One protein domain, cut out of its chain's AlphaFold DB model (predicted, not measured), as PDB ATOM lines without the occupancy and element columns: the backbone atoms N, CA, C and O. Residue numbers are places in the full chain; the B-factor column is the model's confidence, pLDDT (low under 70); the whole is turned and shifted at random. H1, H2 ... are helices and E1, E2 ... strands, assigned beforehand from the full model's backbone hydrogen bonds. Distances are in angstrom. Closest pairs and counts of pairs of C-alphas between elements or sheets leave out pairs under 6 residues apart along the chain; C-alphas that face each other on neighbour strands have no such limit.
ATOM      1  N   ILE A   4     139.084 157.436 162.805       59.66
ATOM      2  CA  ILE A   4     139.929 157.315 161.612       59.66
ATOM      3  C   ILE A   4     141.021 158.371 161.759       59.66
ATOM      4  O   ILE A   4     140.770 159.568 161.602       59.66
ATOM      5  N   VAL A   5     142.228 157.925 162.110       66.19
ATOM      6  CA  VAL A   5     143.422 158.770 162.081       66.19
ATOM      7  C   VAL A   5     143.957 158.739 160.658       66.19
ATOM      8  O   VAL A   5     144.445 157.708 160.203       66.19
ATOM      9  N   ARG A   6     143.839 159.855 159.935       66.75
ATOM     10  CA  ARG A   6     144.610 160.054 158.704       66.75
ATOM     11  C   ARG A   6     145.829 160.903 159.036       66.75
ATOM     12  O   ARG A   6     145.675 162.044 159.473       66.75
ATOM     13  N   ASN A   7     147.012 160.336 158.815       70.75
ATOM     14  CA  ASN A   7     148.261 161.089 158.787       70.75
ATOM     15  C   ASN A   7     148.309 161.830 157.450       70.75
ATOM     16  O   ASN A   7     148.316 161.192 156.399       70.75
ATOM     17  N   LEU A   8     148.244 163.160 157.495       73.44
ATOM     18  CA  LEU A   8     148.273 164.016 156.302       73.44
ATOM     19  C   LEU A   8     149.688 164.537 155.991       73.44
ATOM     20  O   LEU A   8     149.863 165.225 154.992       73.44
ATOM     21  N   GLY A   9     150.677 164.215 156.829       77.25
ATOM     22  CA  GLY A   9     152.073 164.643 156.708       77.25
ATOM     23  C   GLY A   9     152.821 164.492 158.037       77.25
ATOM     24  O   GLY A   9     152.250 163.982 159.008       77.25
ATOM     25  N   GLU A  10     154.080 164.937 158.090       74.94
ATOM     26  CA  GLU A  10     154.883 164.949 159.322       74.94
ATOM     27  C   GLU A  10     154.181 165.775 160.414       74.94
ATOM     28  O   GLU A  10     153.917 166.965 160.259       74.94
ATOM     29  N   GLY A  11     153.808 165.114 161.513       75.19
ATOM     30  CA  GLY A  11     153.220 165.751 162.696       75.19
ATOM     31  C   GLY A  11     151.732 166.122 162.617       75.19
ATOM     32  O   GLY A  11     151.151 166.456 163.649       75.19
ATOM     33  N   VAL A  12     151.068 166.024 161.456       61.94
ATOM     34  CA  VAL A  12     149.651 166.419 161.314       61.94
ATOM     35  C   VAL A  12     148.735 165.197 161.235       61.94
ATOM     36  O   VAL A  12     148.604 164.536 160.200       61.94
ATOM     37  N   THR A  13     148.034 164.930 162.340       71.00
ATOM     38  CA  THR A  13     146.979 163.910 162.413       71.00
ATOM     39  C   THR A  13     145.608 164.579 162.328       71.00
ATOM     40  O   THR A  13     145.247 165.392 163.175       71.00
ATOM     41  N   LYS A  14     144.801 164.240 161.316       63.91
ATOM     42  CA  LYS A  14     143.409 164.714 161.245       63.91
ATOM     43  C   LYS A  14     142.485 163.671 161.849       63.91
ATOM     44  O   LYS A  14     142.492 162.505 161.448       63.91
ATOM     45  N   HIS A  15     141.702 164.092 162.835       59.06
ATOM     46  CA  HIS A  15     140.713 163.246 163.489       59.06
ATOM     47  C   HIS A  15     139.372 163.410 162.783       59.06
ATOM     48  O   HIS A  15     138.689 164.415 162.958       59.06
ATOM     49  N   TYR A  16     138.999 162.423 161.968       57.62
ATOM     50  CA  TYR A  16     137.639 162.347 161.449       57.62
ATOM     51  C   TYR A  16     136.766 161.632 162.471       57.62
ATOM     52  O   TYR A  16     136.950 160.446 162.754       57.62
ATOM     53  N   TRP A  17     135.827 162.387 163.030       52.53
ATOM     54  CA  TRP A  17     134.786 161.871 163.901       52.53
ATOM     55  C   TRP A  17     133.630 161.358 163.047       52.53
ATOM     56  O   TRP A  17     132.867 162.144 162.495       52.53
ATOM     57  N   TYR A  18     133.518 160.036 162.922       53.75
ATOM     58  CA  TYR A  18     132.346 159.390 162.334       53.75
ATOM     59  C   TYR A  18     131.495 158.762 163.447       53.75
ATOM     60  O   TYR A  18     132.047 158.108 164.343       53.75
ATOM     61  N   PRO A  19     130.155 158.908 163.412       58.16
ATOM     62  CA  PRO A  19     129.279 158.095 164.241       58.16
ATOM     63  C   PRO A  19     129.363 156.639 163.749       58.16
ATOM     64  O   PRO A  19     128.669 156.226 162.825       58.16
ATOM     65  N   GLY A  20     130.284 155.865 164.329       64.38
ATOM     66  CA  GLY A  20     130.506 154.447 164.012       64.38
ATOM     67  C   GLY A  20     131.780 154.164 163.208       64.38
ATOM     68  O   GLY A  20     132.452 155.073 162.728       64.38
ATOM     69  N   GLN A  21     132.156 152.885 163.096       72.94
ATOM     70  CA  GLN A  21     133.278 152.470 162.249       72.94
ATOM     71  C   GLN A  21     132.799 152.336 160.796       72.94
ATOM     72  O   GLN A  21     131.698 151.854 160.546       72.94
ATOM     73  N   LYS A  22     133.627 152.722 159.812       77.62
ATOM     74  CA  LYS A  22     133.287 152.600 158.377       77.62
ATOM     75  C   LYS A  22     132.897 151.166 157.988       77.62
ATOM     76  O   LYS A  22     131.998 150.964 157.180       77.62
ATOM     77  N   SER A  23     133.571 150.181 158.575       82.69
ATOM     78  CA  SER A  23     133.279 148.755 158.408       82.69
ATOM     79  C   SER A  23     131.842 148.397 158.794       82.69
ATOM     80  O   SER A  23     131.237 147.556 158.135       82.69
ATOM     81  N   ASP A  24     131.280 149.043 159.816       82.25
ATOM     82  CA  ASP A  24     129.910 148.796 160.268       82.25
ATOM     83  C   ASP A  24     128.899 149.303 159.240       82.25
ATOM     84  O   ASP A  24     127.986 148.574 158.872       82.25
ATOM     85  N   TRP A  25     129.121 150.502 158.698       83.06
ATOM     86  CA  TRP A  25     128.281 151.070 157.641       83.06
ATOM     87  C   TRP A  25     128.272 150.212 156.374       83.06
ATOM     88  O   TRP A  25     127.218 150.013 155.774       83.06
ATOM     89  N   ILE A  26     129.424 149.653 155.990       89.94
ATOM     90  CA  ILE A  26     129.516 148.727 154.851       89.94
ATOM     91  C   ILE A  26     128.697 147.464 155.128       89.94
ATOM     92  O   ILE A  26     127.909 147.046 154.287       89.94
ATOM     93  N   LYS A  27     128.846 146.872 156.318       90.12
ATOM     94  CA  LYS A  27     128.098 145.672 156.715       90.12
ATOM     95  C   LYS A  27     126.587 145.920 156.749       90.12
ATOM     96  O   LYS A  27     125.831 145.083 156.265       90.12
ATOM     97  N   SER A  28     126.149 147.073 157.254       87.62
ATOM     98  CA  SER A  28     124.742 147.487 157.208       87.62
ATOM     99  C   SER A  28     124.247 147.653 155.771       87.62
ATOM    100  O   SER A  28     123.169 147.164 155.443       87.62
ATOM    101  N   GLY A  29     125.047 148.269 154.897       91.75
ATOM    102  CA  GLY A  29     124.734 148.379 153.471       91.75
ATOM    103  C   GLY A  29     124.582 147.015 152.794       91.75
ATOM    104  O   GLY A  29     123.631 146.810 152.048       91.75
ATOM    105  N   ILE A  30     125.461 146.057 153.107       94.25
ATOM    106  CA  ILE A  30     125.366 144.673 152.614       94.25
ATOM    107  C   ILE A  30     124.093 143.995 153.131       94.25
ATOM    108  O   ILE A  30     123.407 143.344 152.352       94.25
ATOM    109  N   ALA A  31     123.752 144.158 154.413       94.31
ATOM    110  CA  ALA A  31     122.546 143.563 154.990       94.31
ATOM    111  C   ALA A  31     121.270 144.065 154.293       94.31
ATOM    112  O   ALA A  31     120.427 143.259 153.900       94.31
ATOM    113  N   VAL A  32     121.162 145.381 154.081       94.81
ATOM    114  CA  VAL A  32     120.039 145.987 153.350       94.81
ATOM    115  C   VAL A  32     120.042 145.547 151.887       94.81
ATOM    116  O   VAL A  32     119.011 145.123 151.372       94.81
ATOM    117  N   GLY A  33     121.196 145.593 151.216       96.75
ATOM    118  CA  GLY A  33     121.326 145.196 149.815       96.75
ATOM    119  C   GLY A  33     120.946 143.733 149.571       96.75
ATOM    120  O   GLY A  33     120.209 143.441 148.633       96.75
ATOM    121  N   ALA A  34     121.379 142.821 150.445       97.00
ATOM    122  CA  ALA A  34     121.012 141.409 150.384       97.00
ATOM    123  C   ALA A  34     119.505 141.200 150.587       97.00
ATOM    124  O   ALA A  34     118.895 140.406 149.873       97.00
ATOM    125  N   GLY A  35     118.887 141.941 151.510       96.12
ATOM    126  CA  GLY A  35     117.442 141.904 151.715       96.12
ATOM    127  C   GLY A  35     116.638 142.423 150.527       96.12
ATOM    128  O   GLY A  35     115.669 141.784 150.123       96.12
ATOM    129  N   VAL A  36     117.062 143.534 149.919       97.50
ATOM    130  CA  VAL A  36     116.446 144.066 148.690       97.50
ATOM    131  C   VAL A  36     116.583 143.069 147.542       97.50
ATOM    132  O   VAL A  36     115.615 142.818 146.830       97.50
ATOM    133  N   LEU A  37     117.754 142.452 147.379       97.75
ATOM    134  CA  LEU A  37     117.962 141.432 146.354       97.75
ATOM    135  C   LEU A  37     117.047 140.218 146.575       97.75
ATOM    136  O   LEU A  37     116.382 139.777 145.639       97.75
ATOM    137  N   ALA A  38     116.964 139.718 147.811       97.31
ATOM    138  CA  ALA A  38     116.071 138.620 148.173       97.31
ATOM    139  C   ALA A  38     114.596 138.979 147.931       97.31
ATOM    140  O   ALA A  38     113.849 138.149 147.417       97.31
ATOM    141  N   PHE A  39     114.188 140.216 148.233       97.44
ATOM    142  CA  PHE A  39     112.851 140.725 147.930       97.44
ATOM    143  C   PHE A  39     112.569 140.690 146.426       97.44
ATOM    144  O   PHE A  39     111.593 140.078 146.004       97.44
ATOM    145  N   VAL A  40     113.432 141.309 145.612       97.88
ATOM    146  CA  VAL A  40     113.232 141.423 144.160       97.88
ATOM    147  C   VAL A  40     113.188 140.045 143.507       97.88
ATOM    148  O   VAL A  40     112.264 139.766 142.749       97.88
ATOM    149  N   LEU A  41     114.135 139.162 143.832       97.62
ATOM    150  CA  LEU A  41     114.155 137.799 143.295       97.62
ATOM    151  C   LEU A  41     112.892 137.024 143.683       97.62
ATOM    152  O   LEU A  41     112.265 136.402 142.827       97.62
ATOM    153  N   SER A  42     112.482 137.108 144.950       96.50
ATOM    154  CA  SER A  42     111.270 136.436 145.423       96.50
ATOM    155  C   SER A  42     110.021 136.987 144.738       96.50
ATOM    156  O   SER A  42     109.152 136.209 144.353       96.50
ATOM    157  N   LEU A  43     109.936 138.305 144.535       97.06
ATOM    158  CA  LEU A  43     108.810 138.939 143.855       97.06
ATOM    159  C   LEU A  43     108.745 138.513 142.385       97.06
ATOM    160  O   LEU A  43     107.672 138.153 141.913       97.06
ATOM    161  N   VAL A  44     109.878 138.491 141.680       97.81
ATOM    162  CA  VAL A  44     109.943 138.083 140.268       97.81
ATOM    163  C   VAL A  44     109.526 136.621 140.093       97.81
ATOM    164  O   VAL A  44     108.770 136.312 139.175       97.81
ATOM    165  N   ILE A  45     109.971 135.728 140.981       97.31
ATOM    166  CA  ILE A  45     109.691 134.289 140.876       97.31
ATOM    167  C   ILE A  45     108.258 133.958 141.303       97.31
ATOM    168  O   ILE A  45     107.567 133.208 140.622       97.31
ATOM    169  N   THR A  46     107.816 134.484 142.446       95.94
ATOM    170  CA  THR A  46     106.538 134.081 143.058       95.94
ATOM    171  C   THR A  46     105.365 134.959 142.646       95.94
ATOM    172  O   THR A  46     104.221 134.564 142.857       95.94
ATOM    173  N   GLN A  47     105.634 136.160 142.117       95.56
ATOM    174  CA  GLN A  47     104.635 137.205 141.864       95.56
ATOM    175  C   GLN A  47     103.783 137.527 143.109       95.56
ATOM    176  O   GLN A  47     102.661 138.016 143.007       95.56
ATOM    177  N   ASN A  48     104.317 137.253 144.306       94.88
ATOM    178  CA  ASN A  48     103.622 137.411 145.575       94.88
ATOM    179  C   ASN A  48     104.371 138.406 146.469       94.88
ATOM    180  O   ASN A  48     105.440 138.116 147.011       94.88
ATOM    181  N   SER A  49     103.776 139.587 146.640       95.81
ATOM    182  CA  SER A  49     104.337 140.682 147.435       95.81
ATOM    183  C   SER A  49     104.515 140.332 148.912       95.81
ATOM    184  O   SER A  49     105.527 140.717 149.491       95.81
ATOM    185  N   LEU A  50     103.601 139.564 149.514       95.56
ATOM    186  CA  LEU A  50     103.685 139.150 150.920       95.56
ATOM    187  C   LEU A  50     104.876 138.221 151.166       95.56
ATOM    188  O   LEU A  50     105.654 138.436 152.099       95.56
ATOM    189  N   VAL A  51     105.054 137.211 150.311       94.75
ATOM    190  CA  VAL A  51     106.188 136.278 150.409       94.75
ATOM    191  C   VAL A  51     107.501 137.023 150.182       94.75
ATOM    192  O   VAL A  51     108.433 136.883 150.975       94.75
ATOM    193  N   ALA A  52     107.558 137.873 149.154       96.50
ATOM    194  CA  ALA A  52     108.730 138.688 148.869       96.50
ATOM    195  C   ALA A  52     109.090 139.626 150.030       96.50
ATOM    196  O   ALA A  52     110.246 139.656 150.456       96.50
ATOM    197  N   ALA A  53     108.106 140.348 150.578       96.81
ATOM    198  CA  ALA A  53     108.281 141.253 151.710       96.81
ATOM    199  C   ALA A  53     108.796 140.514 152.942       96.81
ATOM    200  O   ALA A  53     109.764 140.958 153.564       96.81
ATOM    201  N   THR A  54     108.202 139.362 153.258       97.06
ATOM    202  CA  THR A  54     108.601 138.546 154.408       97.06
ATOM    203  C   THR A  54     110.030 138.030 154.247       97.06
ATOM    204  O   THR A  54     110.833 138.167 155.166       97.06
ATOM    205  N   LEU A  55     110.393 137.496 153.077       97.00
ATOM    206  CA  LEU A  55     111.736 136.962 152.824       97.00
ATOM    207  C   LEU A  55     112.808 138.056 152.790       97.00
ATOM    208  O   LEU A  55     113.862 137.905 153.411       97.00
ATOM    209  N   GLY A  56     112.550 139.175 152.112       96.62
ATOM    210  CA  GLY A  56     113.506 140.279 152.026       96.62
ATOM    211  C   GLY A  56     113.752 140.953 153.377       96.62
ATOM    212  O   GLY A  56     114.901 141.189 153.768       96.62
ATOM    213  N   SER A  57     112.682 141.197 154.139       96.88
ATOM    214  CA  SER A  57     112.794 141.760 155.488       96.88
ATOM    215  C   SER A  57     113.468 140.786 156.458       96.88
ATOM    216  O   SER A  57     114.397 141.198 157.148       96.88
ATOM    217  N   SER A  58     113.111 139.495 156.432       97.56
ATOM    218  CA  SER A  58     113.763 138.451 157.243       97.56
ATOM    219  C   SER A  58     115.249 138.303 156.926       97.56
ATOM    220  O   SER A  58     116.062 138.099 157.823       97.56
ATOM    221  N   THR A  59     115.633 138.441 155.656       97.38
ATOM    222  CA  THR A  59     117.044 138.424 155.245       97.38
ATOM    223  C   THR A  59     117.794 139.621 155.831       97.38
ATOM    224  O   THR A  59     118.875 139.464 156.401       97.38
ATOM    225  N   THR A  60     117.195 140.814 155.756       96.94
ATOM    226  CA  THR A  60     117.783 142.047 156.304       96.94
ATOM    227  C   THR A  60     117.961 141.951 157.817       96.94
ATOM    228  O   THR A  60     119.056 142.195 158.331       96.94
ATOM    229  N   THR A  61     116.899 141.580 158.539       96.00
ATOM    230  CA  THR A  61     116.923 141.457 160.001       96.00
ATOM    231  C   THR A  61     117.814 140.307 160.449       96.00
ATOM    232  O   THR A  61     118.507 140.452 161.450       96.00
ATOM    233  N   GLY A  62     117.865 139.201 159.703       96.81
ATOM    234  CA  GLY A  62     118.745 138.065 159.968       96.81
ATOM    235  C   GLY A  62     120.224 138.437 159.874       96.81
ATOM    236  O   GLY A  62     120.971 138.276 160.839       96.81
ATOM    237  N   ILE A  63     120.663 139.002 158.745       96.31
ATOM    238  CA  ILE A  63     122.065 139.422 158.576       96.31
ATOM    239  C   ILE A  63     122.413 140.519 159.590       96.31
ATOM    240  O   ILE A  63     123.449 140.443 160.256       96.31
ATOM    241  N   GLY A  64     121.539 141.517 159.747       94.12
ATOM    242  CA  GLY A  64     121.716 142.592 160.722       94.12
ATOM    243  C   GLY A  64     121.833 142.068 162.155       94.12
ATOM    244  O   GLY A  64     122.763 142.443 162.869       94.12
ATOM    245  N   GLY A  65     120.950 141.150 162.548       93.19
ATOM    246  CA  GLY A  65     120.955 140.488 163.848       93.19
ATOM    247  C   GLY A  65     122.271 139.763 164.102       93.19
ATOM    248  O   GLY A  65     122.943 140.057 165.088       93.19
ATOM    249  N   ALA A  66     122.702 138.896 163.182       95.38
ATOM    250  CA  ALA A  66     123.962 138.161 163.317       95.38
ATOM    251  C   ALA A  66     125.177 139.082 163.494       95.38
ATOM    252  O   ALA A  66     126.048 138.823 164.327       95.38
ATOM    253  N   LEU A  67     125.239 140.179 162.739       92.75
ATOM    254  CA  LEU A  67     126.324 141.151 162.849       92.75
ATOM    255  C   LEU A  67     126.311 141.901 164.186       92.75
ATOM    256  O   LEU A  67     127.379 142.135 164.759       92.75
ATOM    257  N   LEU A  68     125.127 142.265 164.685       90.12
ATOM    258  CA  LEU A  68     124.967 142.906 165.990       90.12
ATOM    259  C   LEU A  68     125.362 141.960 167.129       90.12
ATOM    260  O   LEU A  68     126.148 142.362 167.982       90.12
ATOM    261  N   GLY A  69     124.939 140.695 167.086       90.12
ATOM    262  CA  GLY A  69     125.289 139.707 168.111       90.12
ATOM    263  C   GLY A  69     126.796 139.464 168.225       90.12
ATOM    264  O   GLY A  69     127.358 139.455 169.321       90.12
ATOM    265  N   ARG A  70     127.499 139.363 167.090       91.00
ATOM    266  CA  ARG A  70     128.972 139.259 167.080       91.00
ATOM    267  C   ARG A  70     129.643 140.485 167.706       91.00
ATOM    268  O   ARG A  70     130.623 140.371 168.445       91.00
ATOM    269  N   ARG A  71     129.107 141.674 167.419       86.62
ATOM    270  CA  ARG A  71     129.616 142.935 167.969       86.62
ATOM    271  C   ARG A  71     129.401 143.024 169.477       86.62
ATOM    272  O   ARG A  71     130.300 143.490 170.171       86.62
ATOM    273  N   ASP A  72     128.251 142.583 169.970       86.94
ATOM    274  CA  ASP A  72     127.935 142.616 171.397       86.94
ATOM    275  C   ASP A  72     128.887 141.730 172.203       86.94
ATOM    276  O   ASP A  72     129.387 142.167 173.235       86.94
ATOM    277  N   VAL A  73     129.248 140.549 171.691       86.12
ATOM    278  CA  VAL A  73     130.275 139.703 172.326       86.12
ATOM    279  C   VAL A  73     131.634 140.390 172.373       86.12
ATOM    280  O   VAL A  73     132.296 140.353 173.405       86.12
ATOM    281  N   THR A  74     132.040 141.045 171.285       81.44
ATOM    282  CA  THR A  74     133.332 141.750 171.230       81.44
ATOM    283  C   THR A  74     133.379 142.908 172.232       81.44
ATOM    284  O   THR A  74     134.383 143.108 172.905       81.44
ATOM    285  N   ALA A  75     132.275 143.648 172.376       75.06
ATOM    286  CA  ALA A  75     132.190 144.785 173.293       75.06
ATOM    287  C   ALA A  75     132.262 144.383 174.779       75.06
ATOM    288  O   ALA A  75     132.648 145.197 175.608       75.06
ATOM    289  N   LEU A  76     131.910 143.143 175.126       73.12
ATOM    290  CA  LEU A  76     131.944 142.656 176.510       73.12
ATOM    291  C   LEU A  76     133.360 142.316 177.017       73.12
ATOM    292  O   LEU A  76     133.508 141.987 178.189       73.12
ATOM    293  N   GLN A  77     134.389 142.373 176.164       70.06
ATOM    294  CA  GLN A  77     135.745 141.899 176.484       70.06
ATOM    295  C   GLN A  77     136.749 142.999 176.856       70.06
ATOM    296  O   GLN A  77     137.870 142.684 177.242       70.06
ATOM    297  N   GLU A  78     136.389 144.279 176.754       65.12
ATOM    298  CA  GLU A  78     137.349 145.384 176.925       65.12
ATOM    299  C   GLU A  78     137.581 145.834 178.390       65.12
ATOM    300  O   GLU A  78     138.382 146.738 178.626       65.12
ATOM    301  N   PHE A  79     136.978 145.203 179.406       59.78
ATOM    302  CA  PHE A  79     137.076 145.666 180.804       59.78
ATOM    303  C   PHE A  79     138.335 145.152 181.534       59.78
ATOM    304  O   PHE A  79     138.479 143.949 181.727       59.78
ATOM    305  N   HIS A  80     139.237 146.062 181.935       56.00
ATOM    306  CA  HIS A  80     140.518 145.732 182.591       56.00
ATOM    307  C   HIS A  80     140.852 146.596 183.840       56.00
ATOM    308  O   HIS A  80     141.910 146.387 184.430       56.00
ATOM    309  N   ASP A  81     140.017 147.569 184.250       61.06
ATOM    310  CA  ASP A  81     140.312 148.498 185.368       61.06
ATOM    311  C   ASP A  81     139.056 148.935 186.163       61.06
ATOM    312  O   ASP A  81     138.232 149.702 185.666       61.06
ATOM    313  N   MET A  82     138.959 148.537 187.438       58.41
ATOM    314  CA  MET A  82     137.775 148.604 188.323       58.41
ATOM    315  C   MET A  82     137.136 149.995 188.521       58.41
ATOM    316  O   MET A  82     135.924 150.104 188.741       58.41
ATOM    317  N   ALA A  83     137.907 151.086 188.456       59.94
ATOM    318  CA  ALA A  83     137.373 152.448 188.619       59.94
ATOM    319  C   ALA A  83     136.945 153.074 187.279       59.94
ATOM    320  O   ALA A  83     135.898 153.731 187.196       59.94
ATOM    321  N   ALA A  84     137.718 152.831 186.217       61.16
ATOM    322  CA  ALA A  84     137.334 153.155 184.845       61.16
ATOM    323  C   ALA A  84     136.137 152.300 184.381       61.16
ATOM    324  O   ALA A  84     135.289 152.780 183.627       61.16
ATOM    325  N   GLU A  85     136.010 151.086 184.917       67.69
ATOM    326  CA  GLU A  85     134.974 150.094 184.644       67.69
ATOM    327  C   GLU A  85     133.572 150.604 184.932       67.69
ATOM    328  O   GLU A  85     132.683 150.332 184.143       67.69
ATOM    329  N   ARG A  86     133.332 151.401 185.982       69.12
ATOM    330  CA  ARG A  86     131.970 151.917 186.226       69.12
ATOM    331  C   ARG A  86     131.513 152.873 185.127       69.12
ATOM    332  O   ARG A  86     130.389 152.768 184.644       69.12
ATOM    333  N   ARG A  87     132.376 153.805 184.711       69.25
ATOM    334  CA  ARG A  87     132.045 154.768 183.644       69.25
ATOM    335  C   ARG A  87     132.022 154.094 182.273       69.25
ATOM    336  O   ARG A  87     131.131 154.387 181.478       69.25
ATOM    337  N   ALA A  88     132.960 153.184 182.016       67.06
ATOM    338  CA  ALA A  88     133.002 152.392 180.792       67.06
ATOM    339  C   ALA A  88     131.780 151.469 180.686       67.06
ATOM    340  O   ALA A  88     131.094 151.496 179.672       67.06
ATOM    341  N   ALA A  89     131.413 150.768 181.762       70.44
ATOM    342  CA  ALA A  89     130.238 149.905 181.805       70.44
ATOM    343  C   ALA A  89     128.936 150.684 181.584       70.44
ATOM    344  O   ALA A  89     128.069 150.214 180.853       70.44
ATOM    345  N   VAL A  90     128.784 151.892 182.145       78.50
ATOM    346  CA  VAL A  90     127.623 152.757 181.847       78.50
ATOM    347  C   VAL A  90     127.603 153.172 180.371       78.50
ATOM    348  O   VAL A  90     126.559 153.119 179.724       78.50
ATOM    349  N   ALA A  91     128.752 153.544 179.801       75.62
ATOM    350  CA  ALA A  91     128.831 153.901 178.387       75.62
ATOM    351  C   ALA A  91     128.533 152.706 177.461       75.62
ATOM    352  O   ALA A  91     127.852 152.869 176.447       75.62
ATOM    353  N   ASP A  92     129.007 151.509 177.798       73.12
ATOM    354  CA  ASP A  92     128.838 150.314 176.973       73.12
ATOM    355  C   ASP A  92     127.462 149.677 177.131       73.12
ATOM    356  O   ASP A  92     126.872 149.290 176.123       73.12
ATOM    357  N   SER A  93     126.890 149.677 178.337       74.81
ATOM    358  CA  SER A  93     125.478 149.331 178.550       74.81
ATOM    359  C   SER A  93     124.552 150.300 177.818       74.81
ATOM    360  O   SER A  93     123.626 149.851 177.150       74.81
ATOM    361  N   GLY A  94     124.841 151.605 177.827       82.19
ATOM    362  CA  GLY A  94     124.100 152.589 177.035       82.19
ATOM    363  C   GLY A  94     124.201 152.333 175.527       82.19
ATOM    364  O   GLY A  94     123.204 152.397 174.810       82.19
ATOM    365  N   ARG A  95     125.390 151.973 175.024       81.12
ATOM    366  CA  ARG A  95     125.584 151.604 173.610       81.12
ATOM    367  C   ARG A  95     124.887 150.297 173.246       81.12
ATOM    368  O   ARG A  95     124.364 150.198 172.140       81.12
ATOM    369  N   ALA A  96     124.908 149.304 174.129       78.88
ATOM    370  CA  ALA A  96     124.208 148.040 173.940       78.88
ATOM    371  C   ALA A  96     122.691 148.258 173.945       78.88
ATOM    372  O   ALA A  96     122.014 147.820 173.018       78.88
ATOM    373  N   ALA A  97     122.176 149.032 174.903       81.44
ATOM    374  CA  ALA A  97     120.775 149.434 174.961       81.44
ATOM    375  C   ALA A  97     120.357 150.158 173.677       81.44
ATOM    376  O   ALA A  97     119.366 149.779 173.064       81.44
ATOM    377  N   TRP A  98     121.162 151.116 173.200       86.25
ATOM    378  CA  TRP A  98     120.910 151.799 171.932       86.25
ATOM    379  C   TRP A  98     120.851 150.837 170.740       86.25
ATOM    380  O   TRP A  98     119.931 150.922 169.928       86.25
ATOM    381  N   ARG A  99     121.796 149.891 170.630       84.94
ATOM    382  CA  ARG A  99     121.769 148.864 169.573       84.94
ATOM    383  C   ARG A  99     120.509 148.003 169.663       84.94
ATOM    384  O   ARG A  99     119.879 147.771 168.635       84.94
ATOM    385  N   GLY A 100     120.117 147.603 170.872       83.94
ATOM    386  CA  GLY A 100     118.876 146.874 171.125       83.94
ATOM    387  C   GLY A 100     117.638 147.662 170.693       83.94
ATOM    388  O   GLY A 100     116.784 147.121 169.995       83.94
ATOM    389  N   THR A 101     117.566 148.956 171.017       88.38
ATOM    390  CA  THR A 101     116.473 149.839 170.584       88.38
ATOM    391  C   THR A 101     116.416 149.967 169.066       88.38
ATOM    392  O   THR A 101     115.345 149.818 168.482       88.38
ATOM    393  N   VAL A 102     117.557 150.198 168.408       88.44
ATOM    394  CA  VAL A 102     117.625 150.299 166.942       88.44
ATOM    395  C   VAL A 102     117.210 148.983 166.286       88.44
ATOM    396  O   VAL A 102     116.424 148.999 165.343       88.44
ATOM    397  N   GLN A 103     117.673 147.840 166.799       88.75
ATOM    398  CA  GLN A 103     117.258 146.529 166.300       88.75
ATOM    399  C   GLN A 103     115.749 146.316 166.481       88.75
ATOM    400  O   GLN A 103     115.082 145.892 165.542       88.75
ATOM    401  N   GLY A 104     115.201 146.665 167.647       88.44
ATOM    402  CA  GLY A 104     113.764 146.608 167.911       88.44
ATOM    403  C   GLY A 104     112.955 147.472 166.940       88.44
ATOM    404  O   GLY A 104     111.963 147.003 166.390       88.44
ATOM    405  N   PHE A 105     113.417 148.693 166.658       93.56
ATOM    406  CA  PHE A 105     112.777 149.585 165.691       93.56
ATOM    407  C   PHE A 105     112.798 149.011 164.270       93.56
ATOM    408  O   PHE A 105     111.784 149.045 163.579       93.56
ATOM    409  N   VAL A 106     113.921 148.428 163.843       91.81
ATOM    410  CA  VAL A 106     114.028 147.775 162.529       91.81
ATOM    411  C   VAL A 106     113.105 146.556 162.438       91.81
ATOM    412  O   VAL A 106     112.424 146.387 161.429       91.81
ATOM    413  N   CYS A 107     113.025 145.734 163.488       91.50
ATOM    414  CA  CYS A 107     112.092 144.606 163.544       91.50
ATOM    415  C   CYS A 107     110.626 145.068 163.485       91.50
ATOM    416  O   CYS A 107     109.830 144.474 162.762       91.50
ATOM    417  N   ALA A 108     110.273 146.143 164.194       94.12
ATOM    418  CA  ALA A 108     108.932 146.719 164.147       94.12
ATOM    419  C   ALA A 108     108.606 147.296 162.760       94.12
ATOM    420  O   ALA A 108     107.534 147.038 162.222       94.12
ATOM    421  N   ALA A 109     109.546 148.017 162.143       94.38
ATOM    422  CA  ALA A 109     109.390 148.532 160.787       94.38
ATOM    423  C   ALA A 109     109.205 147.400 159.763       94.38
ATOM    424  O   ALA A 109     108.361 147.509 158.876       94.38
ATOM    425  N   ALA A 110     109.939 146.291 159.911       93.69
ATOM    426  CA  ALA A 110     109.760 145.097 159.089       93.69
ATOM    427  C   ALA A 110     108.364 144.480 159.263       93.69
ATOM    428  O   ALA A 110     107.722 144.149 158.269       93.69
ATOM    429  N   ALA A 111     107.867 144.383 160.500       93.25
ATOM    430  CA  ALA A 111     106.522 143.885 160.772       93.25
ATOM    431  C   ALA A 111     105.449 144.768 160.123       93.25
ATOM    432  O   ALA A 111     104.576 144.259 159.427       93.25
ATOM    433  N   VAL A 112     105.554 146.093 160.274       95.75
ATOM    434  CA  VAL A 112     104.643 147.053 159.629       95.75
ATOM    435  C   VAL A 112     104.706 146.929 158.107       95.75
ATOM    436  O   VAL A 112     103.669 146.948 157.449       95.75
ATOM    437  N   PHE A 113     105.900 146.772 157.538       94.75
ATOM    438  CA  PHE A 113     106.068 146.602 156.096       94.75
ATOM    439  C   PHE A 113     105.369 145.340 155.576       94.75
ATOM    440  O   PHE A 113     104.646 145.414 154.587       94.75
ATOM    441  N   VAL A 114     105.537 144.200 156.256       94.69
ATOM    442  CA  VAL A 114     104.876 142.937 155.886       94.69
ATOM    443  C   VAL A 114     103.361 143.017 156.097       94.69
ATOM    444  O   VAL A 114     102.611 142.558 155.243       94.69
ATOM    445  N   PHE A 115     102.909 143.641 157.185       93.62
ATOM    446  CA  PHE A 115     101.488 143.798 157.503       93.62
ATOM    447  C   PHE A 115     100.728 144.657 156.480       93.62
ATOM    448  O   PHE A 115      99.542 144.453 156.264       93.62
ATOM    449  N   ASN A 116     101.399 145.604 155.817       95.44
ATOM    450  CA  ASN A 116     100.782 146.443 154.781       95.44
ATOM    451  C   ASN A 116     100.731 145.775 153.391       95.44
ATOM    452  O   ASN A 116     100.455 146.443 152.394       95.44
ATOM    453  N   MET A 117     101.016 144.474 153.293       95.06
ATOM    454  CA  MET A 117     100.882 143.732 152.041       95.06
ATOM    455  C   MET A 117      99.403 143.415 151.752       95.06
ATOM    456  O   MET A 117      98.630 143.204 152.679       95.06
ATOM    457  N   PRO A 118      98.978 143.372 150.474       92.88
ATOM    458  CA  PRO A 118      97.561 143.268 150.100       92.88
ATOM    459  C   PRO A 118      96.895 141.925 150.446       92.88
ATOM    460  O   PRO A 118      95.678 141.792 150.334       92.88
ATOM    461  N   GLN A 119      97.672 140.906 150.800       92.44
ATOM    462  CA  GLN A 119      97.188 139.575 151.138       92.44
ATOM    463  C   GLN A 119      96.612 139.554 152.558       92.44
ATOM    464  O   GLN A 119      97.300 139.919 153.503       92.44
ATOM    465  N   THR A 120      95.391 139.045 152.707       91.00
ATOM    466  CA  THR A 120      94.682 138.955 153.994       91.00
ATOM    467  C   THR A 120      94.531 137.511 154.461       91.00
ATOM    468  O   THR A 120      94.465 136.588 153.645       91.00
ATOM    469  N   GLY A 121      94.372 137.309 155.764       93.38
ATOM    470  CA  GLY A 121      94.082 136.013 156.373       93.38
ATOM    471  C   GLY A 121      94.960 135.766 157.590       93.38
ATOM    472  O   GLY A 121      96.015 136.367 157.738       93.38
ATOM    473  N   PHE A 122      94.566 134.822 158.449       94.69
ATOM    474  CA  PHE A 122      95.214 134.627 159.752       94.69
ATOM    475  C   PHE A 122      96.749 134.536 159.680       94.69
ATOM    476  O   PHE A 122      97.451 135.200 160.436       94.69
ATOM    477  N   VAL A 123      97.288 133.758 158.737       94.50
ATOM    478  CA  VAL A 123      98.742 133.621 158.557       94.50
ATOM    479  C   VAL A 123      99.385 134.935 158.099       94.50
ATOM    480  O   VAL A 123     100.437 135.307 158.617       94.50
ATOM    481  N   ALA A 124      98.757 135.636 157.153       91.31
ATOM    482  CA  ALA A 124      99.253 136.889 156.591       91.31
ATOM    483  C   ALA A 124      99.201 138.047 157.595       91.31
ATOM    484  O   ALA A 124     100.158 138.809 157.688       91.31
ATOM    485  N   ASP A 125      98.134 138.121 158.385       92.50
ATOM    486  CA  ASP A 125      97.869 139.242 159.284       92.50
ATOM    487  C   ASP A 125      98.568 139.074 160.641       92.50
ATOM    488  O   ASP A 125      98.958 140.062 161.262       92.50
ATOM    489  N   TRP A 126      98.756 137.830 161.108       92.88
ATOM    490  CA  TRP A 126      99.275 137.554 162.455       92.88
ATOM    491  C   TRP A 126     100.649 136.898 162.484       92.88
ATOM    492  O   TRP A 126     101.467 137.251 163.331       92.88
ATOM    493  N   LEU A 127     100.922 135.929 161.607       95.44
ATOM    494  CA  LEU A 127     102.156 135.144 161.703       95.44
ATOM    495  C   LEU A 127     103.301 135.791 160.927       95.44
ATOM    496  O   LEU A 127     104.367 136.039 161.489       95.44
ATOM    497  N   LEU A 128     103.090 136.084 159.644       95.62
ATOM    498  CA  LEU A 128     104.151 136.572 158.758       95.62
ATOM    499  C   LEU A 128     104.771 137.912 159.179       95.62
ATOM    500  O   LEU A 128     105.993 138.025 159.067       95.62
ATOM    501  N   PRO A 129     104.034 138.888 159.743       95.75
ATOM    502  CA  PRO A 129     104.635 140.130 160.227       95.75
ATOM    503  C   PRO A 129     105.644 139.918 161.363       95.75
ATOM    504  O   PRO A 129     106.564 140.714 161.534       95.75
ATOM    505  N   ILE A 130     105.515 138.828 162.127       96.44
ATOM    506  CA  ILE A 130     106.392 138.520 163.265       96.44
ATOM    507  C   ILE A 130     107.658 137.773 162.809       96.44
ATOM    508  O   ILE A 130     108.705 137.860 163.460       96.44
ATOM    509  N   VAL A 131     107.607 137.076 161.668       97.38
ATOM    510  CA  VAL A 131     108.711 136.241 161.160       97.38
ATOM    511  C   VAL A 131     110.042 137.005 161.059       97.38
ATOM    512  O   VAL A 131     111.030 136.503 161.604       97.38
ATOM    513  N   PRO A 132     110.120 138.222 160.479       96.69
ATOM    514  CA  PRO A 132     111.385 138.951 160.391       96.69
ATOM    515  C   PRO A 132     112.013 139.246 161.756       96.69
ATOM    516  O   PRO A 132     113.238 139.200 161.894       96.69
ATOM    517  N   ALA A 133     111.194 139.520 162.776       95.88
ATOM    518  CA  ALA A 133     111.673 139.788 164.127       95.88
ATOM    519  C   ALA A 133     112.252 138.526 164.782       95.88
ATOM    520  O   ALA A 133     113.336 138.584 165.366       95.88
ATOM    521  N   ILE A 134     111.577 137.378 164.630       97.19
ATOM    522  CA  ILE A 134     112.059 136.079 165.127       97.19
ATOM    523  C   ILE A 134     113.385 135.719 164.459       97.19
ATOM    524  O   ILE A 134     114.352 135.391 165.147       97.19
ATOM    525  N   VAL A 135     113.460 135.831 163.130       97.50
ATOM    526  CA  VAL A 135     114.685 135.546 162.371       97.50
ATOM    527  C   VAL A 135     115.828 136.451 162.828       97.50
ATOM    528  O   VAL A 135     116.926 135.962 163.091       97.50
ATOM    529  N   GLY A 136     115.575 137.751 162.999       95.12
ATOM    530  CA  GLY A 136     116.582 138.693 163.489       95.12
ATOM    531  C   GLY A 136     117.071 138.381 164.906       95.12
ATOM    532  O   GLY A 136     118.271 138.454 165.169       95.12
ATOM    533  N   ALA A 137     116.172 137.995 165.815       94.75
ATOM    534  CA  ALA A 137     116.524 137.617 167.184       94.75
ATOM    535  C   ALA A 137     117.348 136.320 167.233       94.75
ATOM    536  O   ALA A 137     118.388 136.270 167.891       94.75
ATOM    537  N   LEU A 138     116.931 135.287 166.493       97.50
ATOM    538  CA  LEU A 138     117.669 134.026 166.394       97.50
ATOM    539  C   LEU A 138     119.053 134.235 165.784       97.50
ATOM    540  O   LEU A 138     120.042 133.719 166.302       97.50
ATOM    541  N   ALA A 139     119.137 135.026 164.715       96.62
ATOM    542  CA  ALA A 139     120.403 135.340 164.079       96.62
ATOM    543  C   ALA A 139     121.326 136.132 165.012       96.62
ATOM    544  O   ALA A 139     122.520 135.849 165.051       96.62
ATOM    545  N   HIS A 140     120.789 137.059 165.813       95.31
ATOM    546  CA  HIS A 140     121.559 137.757 166.844       95.31
ATOM    547  C   HIS A 140     122.168 136.779 167.848       95.31
ATOM    548  O   HIS A 140     123.387 136.770 168.032       95.31
ATOM    549  N   THR A 141     121.354 135.906 168.441       95.56
ATOM    550  CA  THR A 141     121.838 134.877 169.373       95.56
ATOM    551  C   THR A 141     122.876 133.969 168.710       95.56
ATOM    552  O   THR A 141     123.939 133.718 169.282       95.56
ATOM    553  N   GLY A 142     122.628 133.531 167.473       95.25
ATOM    554  CA  GLY A 142     123.573 132.731 166.692       95.25
ATOM    555  C   GLY A 142     124.896 133.455 166.437       95.25
ATOM    556  O   GLY A 142     125.961 132.858 166.572       95.25
ATOM    557  N   GLY A 143     124.852 134.758 166.150       94.25
ATOM    558  CA  GLY A 143     126.034 135.602 165.995       94.25
ATOM    559  C   GLY A 143     126.871 135.678 167.271       94.25
ATOM    560  O   GLY A 143     128.096 135.572 167.205       94.25
ATOM    561  N   MET A 144     126.227 135.790 168.436       94.06
ATOM    562  CA  MET A 144     126.930 135.753 169.721       94.06
ATOM    563  C   MET A 144     127.628 134.408 169.947       94.06
ATOM    564  O   MET A 144     128.804 134.368 170.314       94.06
ATOM    565  N   VAL A 145     126.917 133.300 169.720       95.50
ATOM    566  CA  VAL A 145     127.464 131.945 169.891       95.50
ATOM    567  C   VAL A 145     128.642 131.717 168.945       95.50
ATOM    568  O   VAL A 145     129.699 131.266 169.384       95.50
TER     569      VAL A 145
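This is residues 4 to 145 of the 172 residues of an uncharacterized protein of Stackebrandtia endophytica (UniProt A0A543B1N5). What does one see first? Long helices run back and forth in an elongated body, with H2 in the middle between H1 and H3 and the shorter H5 packed on H2, while a small hairpin of strands, E1 and E2, lies beyond one end of H1. Residues 80 to 87, of which 82 to 87 belong to H3, stick out. What is it made of? The printed part has 142 residues, mostly helix, in the order E1 E2 H1 H2 H3 H4 H5, with one antiparallel sheet, E1 - E2. It is loose, with a radius of gyration of the C-alphas of 19.2 A and spans of 62 by 38 by 23 A.

How do E1, residues 4 to 9, and E2, residues 12 to 17, pair? This hairpin is antiparallel at 155 degrees, with N 14 and O 6 3.0 A apart, within hydrogen-bond range. What surrounds the hub H2, residues 49 to 75? It touches H1, residues 22 to 46, opposite ways at a shallow tilt of 22 degrees, the closest C-alphas being those of Phe 39 and Gly 56, 4.2 A apart. H2, H3, residues 82 to 115, and H5, residues 131 to 145, form an up and down bundle, each running against the one before; the closest C-alphas of H2 and H5 are those of Ser 58 and Pro 132, 4.0 A, and of H2 and H3 those of Ala 53 and Val 114, 5.6 A. H4, residues 122 to 127, is close to H3 but not clearly touching, Phe 115 and Asp 125 having the closest C-alphas, 6.1 A. Are the helix backbones complete? Every O i to N i+4 pair is within hydrogen-bond range in H1, H2, H4 and H5, and 28 of 30 in H3.

Where do the elements begin and end? E1 begins at C-alpha 4 (139.929, 157.315, 161.612), and H5 ends at C-alpha 145 (127.464, 131.945, 169.891). How long are the helices? H1 measures 36.0 A, H2 38.2 A and H3 47.9 A from first to last C-alpha; H3 has a kink of 29 degrees near residue 89.

How far does it reach? The two C-alphas farthest apart, those of Glu 10 and Gly 121, are 67.4 A apart. Is it continuous and sure? The printed part has no cut and no long link. The model's pLDDT is under 70 at residues 4 to 6, 12, 14 to 20 and 78 to 88.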